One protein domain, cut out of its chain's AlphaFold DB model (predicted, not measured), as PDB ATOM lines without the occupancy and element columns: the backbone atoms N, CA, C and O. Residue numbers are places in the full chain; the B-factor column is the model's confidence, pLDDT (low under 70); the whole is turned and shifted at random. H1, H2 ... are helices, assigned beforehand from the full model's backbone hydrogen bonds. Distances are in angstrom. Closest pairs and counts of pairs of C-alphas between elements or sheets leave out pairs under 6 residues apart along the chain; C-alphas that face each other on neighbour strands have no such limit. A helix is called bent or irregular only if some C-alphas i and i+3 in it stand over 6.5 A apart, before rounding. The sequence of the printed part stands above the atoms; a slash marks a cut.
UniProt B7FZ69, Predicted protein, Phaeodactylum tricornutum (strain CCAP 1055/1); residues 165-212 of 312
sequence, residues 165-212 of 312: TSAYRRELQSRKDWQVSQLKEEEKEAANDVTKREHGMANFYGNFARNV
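Overview. This is residues 165 to 212 of the 312 residues of the protein "Predicted protein" of Phaeodactylum tricornutum (strain CCAP 1055/1) (UniProt B7FZ69). The picture is a thin, open L: one long, nearly straight helix, H1, makes the long arm, and a short helix, H2, turns off to one side beyond a looped corner at the end of H1. H1 makes most of the length, with no other part packed along it, and the two helices are joined through the loop of residues 193 to 199. The printed part has 48 residues with two named helices, H1 then H2, and no named strand; the class is all helix. The whole is extended, with a radius of gyration of the C-alphas of 17.4 A and spans of 53 by 25 by 7 A.

Along the chain. Start at Thr 165, just before H1, which covers residues 166 to 192. Find C-alpha 166 at (46.992, 40.189, 52.373); from there the helix runs 39.1 A to C-alpha 192 at (49.873, 16.183, 21.684), with y and z falling. After the link, H2 covers residues 200 to 209, 14.8 A from first to last C-alpha, and ends at C-alpha 209 at (38.953, 6.900, 15.686).

Arrangement. Look first at residues 165 to 191, of which 166 to 191 belong to H1: they stand free. A short link of 7 residues joins H1 to H2. The two helices are apart, with no C-alpha of the one within 8 A of the other. Residues 205 to 212, of which 205 to 209 belong to H2, stand free as well. In H1 and H2 every O i to N i+4 pair is within hydrogen-bond range, and neither helix is bent.

Size, cuts and confidence. The two C-alphas farthest apart are those of Thr 165 and Ala 202, at 52.6 A. The printed part has no cut. The B-factor column shows a mean pLDDT of 88.3 for the printed part, and no printed residue is under 70.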
ATOM      1  N   THR A 165      50.605  43.333  51.291       94.19
ATOM      2  CA  THR A 165      49.238  43.284  51.833       94.19
ATOM      3  C   THR A 165      48.614  41.895  51.633       94.19
ATOM      4  O   THR A 165      48.967  41.154  50.715       94.19
ATOM      5  N   SER A 166      47.683  41.488  52.503       94.88
ATOM      6  CA  SER A 166      46.992  40.189  52.373       94.88
ATOM      7  C   SER A 166      46.289  40.029  51.018       94.88
ATOM      8  O   SER A 166      46.333  38.952  50.428       94.88
ATOM      9  N   ALA A 167      45.706  41.112  50.499       93.12
ATOM     10  CA  ALA A 167      45.070  41.140  49.187       93.12
ATOM     11  C   ALA A 167      46.072  40.884  48.050       93.12
ATOM     12  O   ALA A 167      45.818  40.017  47.216       93.12
ATOM     13  N   TYR A 168      47.232  41.554  48.061       90.44
ATOM     14  CA  TYR A 168      48.248  41.369  47.020       90.44
ATOM     15  C   TYR A 168      48.917  39.986  47.107       90.44
ATOM     16  O   TYR A 168      49.218  39.373  46.086       90.44
ATOM     17  N   ARG A 169      49.050  39.403  48.311       94.50
ATOM     18  CA  ARG A 169      49.465  37.992  48.462       94.50
ATOM     19  C   ARG A 169      48.505  37.032  47.756       94.50
ATOM     20  O   ARG A 169      48.968  36.117  47.079       94.50
ATOM     21  N   ARG A 170      47.192  37.244  47.897       95.00
ATOM     22  CA  ARG A 170      46.161  36.427  47.238       95.00
ATOM     23  C   ARG A 170      46.212  36.569  45.716       95.00
ATOM     24  O   ARG A 170      46.073  35.575  45.012       95.00
ATOM     25  N   GLU A 171      46.444  37.777  45.213       90.31
ATOM     26  CA  GLU A 171      46.602  38.043  43.778       90.31
ATOM     27  C   GLU A 171      47.851  37.355  43.204       90.31
ATOM     28  O   GLU A 171      47.760  36.637  42.210       90.31
ATOM     29  N   LEU A 172      48.991  37.450  43.897       89.94
ATOM     30  CA  LEU A 172      50.217  36.735  43.528       89.94
ATOM     31  C   LEU A 172      50.033  35.211  43.518       89.94
ATOM     32  O   LEU A 172      50.594  34.539  42.653       89.94
ATOM     33  N   GLN A 173      49.280  34.655  44.470       93.75
ATOM     34  CA  GLN A 173      48.952  33.225  44.502       93.75
ATOM     35  C   GLN A 173      48.057  32.837  43.326       93.75
ATOM     36  O   GLN A 173      48.442  31.979  42.540       93.75
ATOM     37  N   SER A 174      46.940  33.543  43.131       90.62
ATOM     38  CA  SER A 174      46.028  33.304  42.007       90.62
ATOM     39  C   SER A 174      46.745  33.380  40.657       90.62
ATOM     40  O   SER A 174      46.447  32.604  39.751       90.62
ATOM     41  N   ARG A 175      47.709  34.295  40.516       86.88
ATOM     42  CA  ARG A 175      48.528  34.431  39.310       86.88
ATOM     43  C   ARG A 175      49.492  33.262  39.124       86.88
ATOM     44  O   ARG A 175      49.644  32.784  38.002       86.88
ATOM     45  N   LYS A 176      50.146  32.801  40.194       92.75
ATOM     46  CA  LYS A 176      51.007  31.608  40.149       92.75
ATOM     47  C   LYS A 176      50.205  30.371  39.763       92.75
ATOM     48  O   LYS A 176      50.641  29.630  38.891       92.75
ATOM     49  N   ASP A 177      49.026  30.195  40.346       93.38
ATOM     50  CA  ASP A 177      48.144  29.068  40.037       93.38
ATOM     51  C   ASP A 177      47.694  29.108  38.571       93.38
ATOM     52  O   ASP A 177      47.726  28.089  37.879       93.38
ATOM     53  N   TRP A 178      47.364  30.298  38.058       88.38
ATOM     54  CA  TRP A 178      47.043  30.490  36.644       88.38
ATOM     55  C   TRP A 178      48.228  30.158  35.727       88.38
ATOM     56  O   TRP A 178      48.056  29.433  34.751       88.38
ATOM     57  N   GLN A 179      49.443  30.606  36.064       88.94
ATOM     58  CA  GLN A 179      50.657  30.278  35.304       88.94
ATOM     59  C   GLN A 179      50.948  28.778  35.299       88.94
ATOM     60  O   GLN A 179      51.253  28.225  34.251       88.94
ATOM     61  N   VAL A 180      50.821  28.104  36.444       94.38
ATOM     62  CA  VAL A 180      50.996  26.647  36.532       94.38
ATOM     63  C   VAL A 180      49.942  25.924  35.695       94.38
ATOM     64  O   VAL A 180      50.261  24.953  35.011       94.38
ATOM     65  N   SER A 181      48.694  26.401  35.707       91.56
ATOM     66  CA  SER A 181      47.637  25.842  34.865       91.56
ATOM     67  C   SER A 181      47.934  26.019  33.375       91.56
ATOM     68  O   SER A 181      47.748  25.066  32.624       91.56
ATOM     69  N   GLN A 182      48.404  27.198  32.957       89.94
ATOM     70  CA  GLN A 182      48.790  27.465  31.569       89.94
ATOM     71  C   GLN A 182      49.984  26.612  31.146       89.94
ATOM     72  O   GLN A 182      49.895  25.932  30.135       89.94
ATOM     73  N   LEU A 183      51.038  26.527  31.960       94.12
ATOM     74  CA  LEU A 183      52.186  25.662  31.674       94.12
ATOM     75  C   LEU A 183      51.770  24.195  31.532       94.12
ATOM     76  O   LEU A 183      52.192  23.515  30.607       94.12
ATOM     77  N   LYS A 184      50.879  23.708  32.401       95.62
ATOM     78  CA  LYS A 184      50.349  22.342  32.304       95.62
ATOM     79  C   LYS A 184      49.514  22.122  31.039       95.62
ATOM     80  O   LYS A 184      49.452  21.003  30.532       95.62
ATOM     81  N   GLU A 185      48.807  23.144  30.570       91.94
ATOM     82  CA  GLU A 185      48.048  23.099  29.319       91.94
ATOM     83  C   GLU A 185      48.984  23.118  28.106       91.94
ATOM     84  O   GLU A 185      48.868  22.246  27.249       91.94
ATOM     85  N   GLU A 186      49.981  24.002  28.105       92.94
ATOM     86  CA  GLU A 186      51.040  24.077  27.096       92.94
ATOM     87  C   GLU A 186      51.838  22.770  27.007       92.94
ATOM     88  O   GLU A 186      52.113  22.289  25.913       92.94
ATOM     89  N   GLU A 187      52.172  22.140  28.137       94.44
ATOM     90  CA  GLU A 187      52.843  20.835  28.176       94.44
ATOM     91  C   GLU A 187      51.982  19.735  27.547       94.44
ATOM     92  O   GLU A 187      52.484  18.906  26.786       94.44
ATOM     93  N   LYS A 188      50.672  19.728  27.824       91.44
ATOM     94  CA  LYS A 188      49.738  18.780  27.201       91.44
ATOM     95  C   LYS A 188      49.583  19.041  25.711       91.44
ATOM     96  O   LYS A 188      49.511  18.082  24.944       91.44
ATOM     97  N   GLU A 189      49.495  20.298  25.294       89.25
ATOM     98  CA  GLU A 189      49.405  20.662  23.882       89.25
ATOM     99  C   GLU A 189      50.696  20.286  23.152       89.25
ATOM    100  O   GLU A 189      50.646  19.609  22.130       89.25
ATOM    101  N   ALA A 190      51.859  20.593  23.732       91.00
ATOM    102  CA  ALA A 190      53.163  20.218  23.199       91.00
ATOM    103  C   ALA A 190      53.351  18.696  23.123       91.00
ATOM    104  O   ALA A 190      53.909  18.204  22.144       91.00
ATOM    105  N   ALA A 191      52.864  17.944  24.112       88.94
ATOM    106  CA  ALA A 191      52.882  16.483  24.087       88.94
ATOM    107  C   ALA A 191      51.938  15.897  23.022       88.94
ATOM    108  O   ALA A 191      52.212  14.828  22.477       88.94
ATOM    109  N   ASN A 192      50.832  16.583  22.716       84.81
ATOM    110  CA  ASN A 192      49.873  16.183  21.684       84.81
ATOM    111  C   ASN A 192      50.180  16.764  20.296       84.81
ATOM    112  O   ASN A 192      49.496  16.414  19.334       84.81
ATOM    113  N   ASP A 193      51.219  17.589  20.178       87.12
ATOM    114  CA  ASP A 193      51.655  18.200  18.932       87.12
ATOM    115  C   ASP A 193      52.115  17.130  17.936       87.12
ATOM    116  O   ASP A 193      53.119  16.435  18.116       87.12
ATOM    117  N   VAL A 194      51.357  17.010  16.850       83.00
ATOM    118  CA  VAL A 194      51.572  16.036  15.780       83.00
ATOM    119  C   VAL A 194      52.949  16.199  15.127       83.00
ATOM    120  O   VAL A 194      53.516  15.210  14.668       83.00
ATOM    121  N   THR A 195      53.512  17.413  15.119       84.44
ATOM    122  CA  THR A 195      54.822  17.696  14.510       84.44
ATOM    123  C   THR A 195      56.002  17.242  15.370       84.44
ATOM    124  O   THR A 195      57.074  16.967  14.836       84.44
ATOM    125  N   LYS A 196      55.815  17.137  16.691       87.56
ATOM    126  CA  LYS A 196      56.868  16.755  17.646       87.56
ATOM    127  C   LYS A 196      56.887  15.257  17.956       87.56
ATOM    128  O   LYS A 196      57.874  14.756  18.485       87.56
ATOM    129  N   ARG A 197      55.802  14.536  17.658       83.00
ATOM    130  CA  ARG A 197      55.657  13.104  17.961       83.00
ATOM    131  C   ARG A 197      56.222  12.226  16.844       83.00
ATOM    132  O   ARG A 197      55.907  12.418  15.676       83.00
ATOM    133  N   GLU A 198      56.951  11.178  17.227       80.69
ATOM    134  CA  GLU A 198      57.581  10.209  16.309       80.69
ATOM    135  C   GLU A 198      56.563   9.429  15.452       80.69
ATOM    136  O   GLU A 198      56.798   9.140  14.283       80.69
ATOM    137  N   HIS A 199      55.368   9.173  15.992       78.00
ATOM    138  CA  HIS A 199      54.238   8.585  15.263       78.00
ATOM    139  C   HIS A 199      53.147   9.632  15.000       78.00
ATOM    140  O   HIS A 199      51.980   9.423  15.342       78.00
ATOM    141  N   GLY A 200      53.550  10.787  14.452       77.69
ATOM    142  CA  GLY A 200      52.735  12.000  14.312       77.69
ATOM    143  C   GLY A 200      51.305  11.744  13.831       77.69
ATOM    144  O   GLY A 200      50.350  11.975  14.575       77.69
ATOM    145  N   MET A 201      51.141  11.208  12.618       80.75
ATOM    146  CA  MET A 201      49.813  11.017  12.016       80.75
ATOM    147  C   MET A 201      49.075   9.777  12.531       80.75
ATOM    148  O   MET A 201      47.868   9.832  12.752       80.75
ATOM    149  N   ALA A 202      49.776   8.670  12.789       84.56
ATOM    150  CA  ALA A 202      49.149   7.440  13.282       84.56
ATOM    151  C   ALA A 202      48.449   7.654  14.637       84.56
ATOM    152  O   ALA A 202      47.326   7.196  14.848       84.56
ATOM    153  N   ASN A 203      49.065   8.431  15.532       85.06
ATOM    154  CA  ASN A 203      48.468   8.778  16.818       85.06
ATOM    155  C   ASN A 203      47.289   9.750  16.693       85.06
ATOM    156  O   ASN A 203      46.331   9.643  17.460       85.06
ATOM    157  N   PHE A 204      47.343  10.680  15.735       84.50
ATOM    158  CA  PHE A 204      46.224  11.566  15.423       84.50
ATOM    159  C   PHE A 204      45.004  10.758  14.964       84.50
ATOM    160  O   PHE A 204      43.927  10.907  15.540       84.50
ATOM    161  N   TYR A 205      45.186   9.834  14.016       85.56
ATOM    162  CA  TYR A 205      44.103   8.980  13.523       85.56
ATOM    163  C   TYR A 205      43.602   7.988  14.575       85.56
ATOM    164  O   TYR A 205      42.395   7.801  14.695       85.56
ATOM    165  N   GLY A 206      44.481   7.424  15.408       86.06
ATOM    166  CA  GLY A 206      44.066   6.589  16.539       86.06
ATOM    167  C   GLY A 206      43.258   7.365  17.587       86.06
ATOM    168  O   GLY A 206      42.311   6.840  18.167       86.06
ATOM    169  N   ASN A 207      43.581   8.640  17.825       84.81
ATOM    170  CA  ASN A 207      42.786   9.494  18.707       84.81
ATOM    171  C   ASN A 207      41.462   9.930  18.063       84.81
ATOM    172  O   ASN A 207      40.443  10.024  18.742       84.81
ATOM    173  N   PHE A 208      41.461  10.174  16.755       84.75
ATOM    174  CA  PHE A 208      40.264  10.515  15.992       84.75
ATOM    175  C   PHE A 208      39.273   9.343  15.933       84.75
ATOM    176  O   PHE A 208      38.095   9.531  16.212       84.75
ATOM    177  N   ALA A 209      39.759   8.122  15.695       85.12
ATOM    178  CA  ALA A 209      38.953   6.900  15.686       85.12
ATOM    179  C   ALA A 209      38.383   6.526  17.069       85.12
ATOM    180  O   ALA A 209      37.387   5.818  17.143       85.12
ATOM    181  N   ARG A 210      38.981   7.016  18.164       86.12
ATOM    182  CA  ARG A 210      38.460   6.864  19.538       86.12
ATOM    183  C   ARG A 210      37.531   8.003  19.973       86.12
ATOM    184  O   ARG A 210      36.912   7.915  21.031       86.12
ATOM    185  N   ASN A 211      37.433   9.088  19.200       85.00
ATOM    186  CA  ASN A 211      36.584  10.222  19.552       85.00
ATOM    187  C   ASN A 211      35.108   9.906  19.279       85.00
ATOM    188  O   ASN A 211      34.663   9.870  18.133       85.00
ATOM    189  N   VAL A 212      34.324   9.774  20.349       77.94
ATOM    190  CA  VAL A 212      32.874   9.499  20.301       77.94
ATOM    191  C   VAL A 212      32.105  10.561  19.512       77.94
ATOM    192  O   VAL A 212      31.162  10.244  18.795       77.94
TER     193      VAL A 212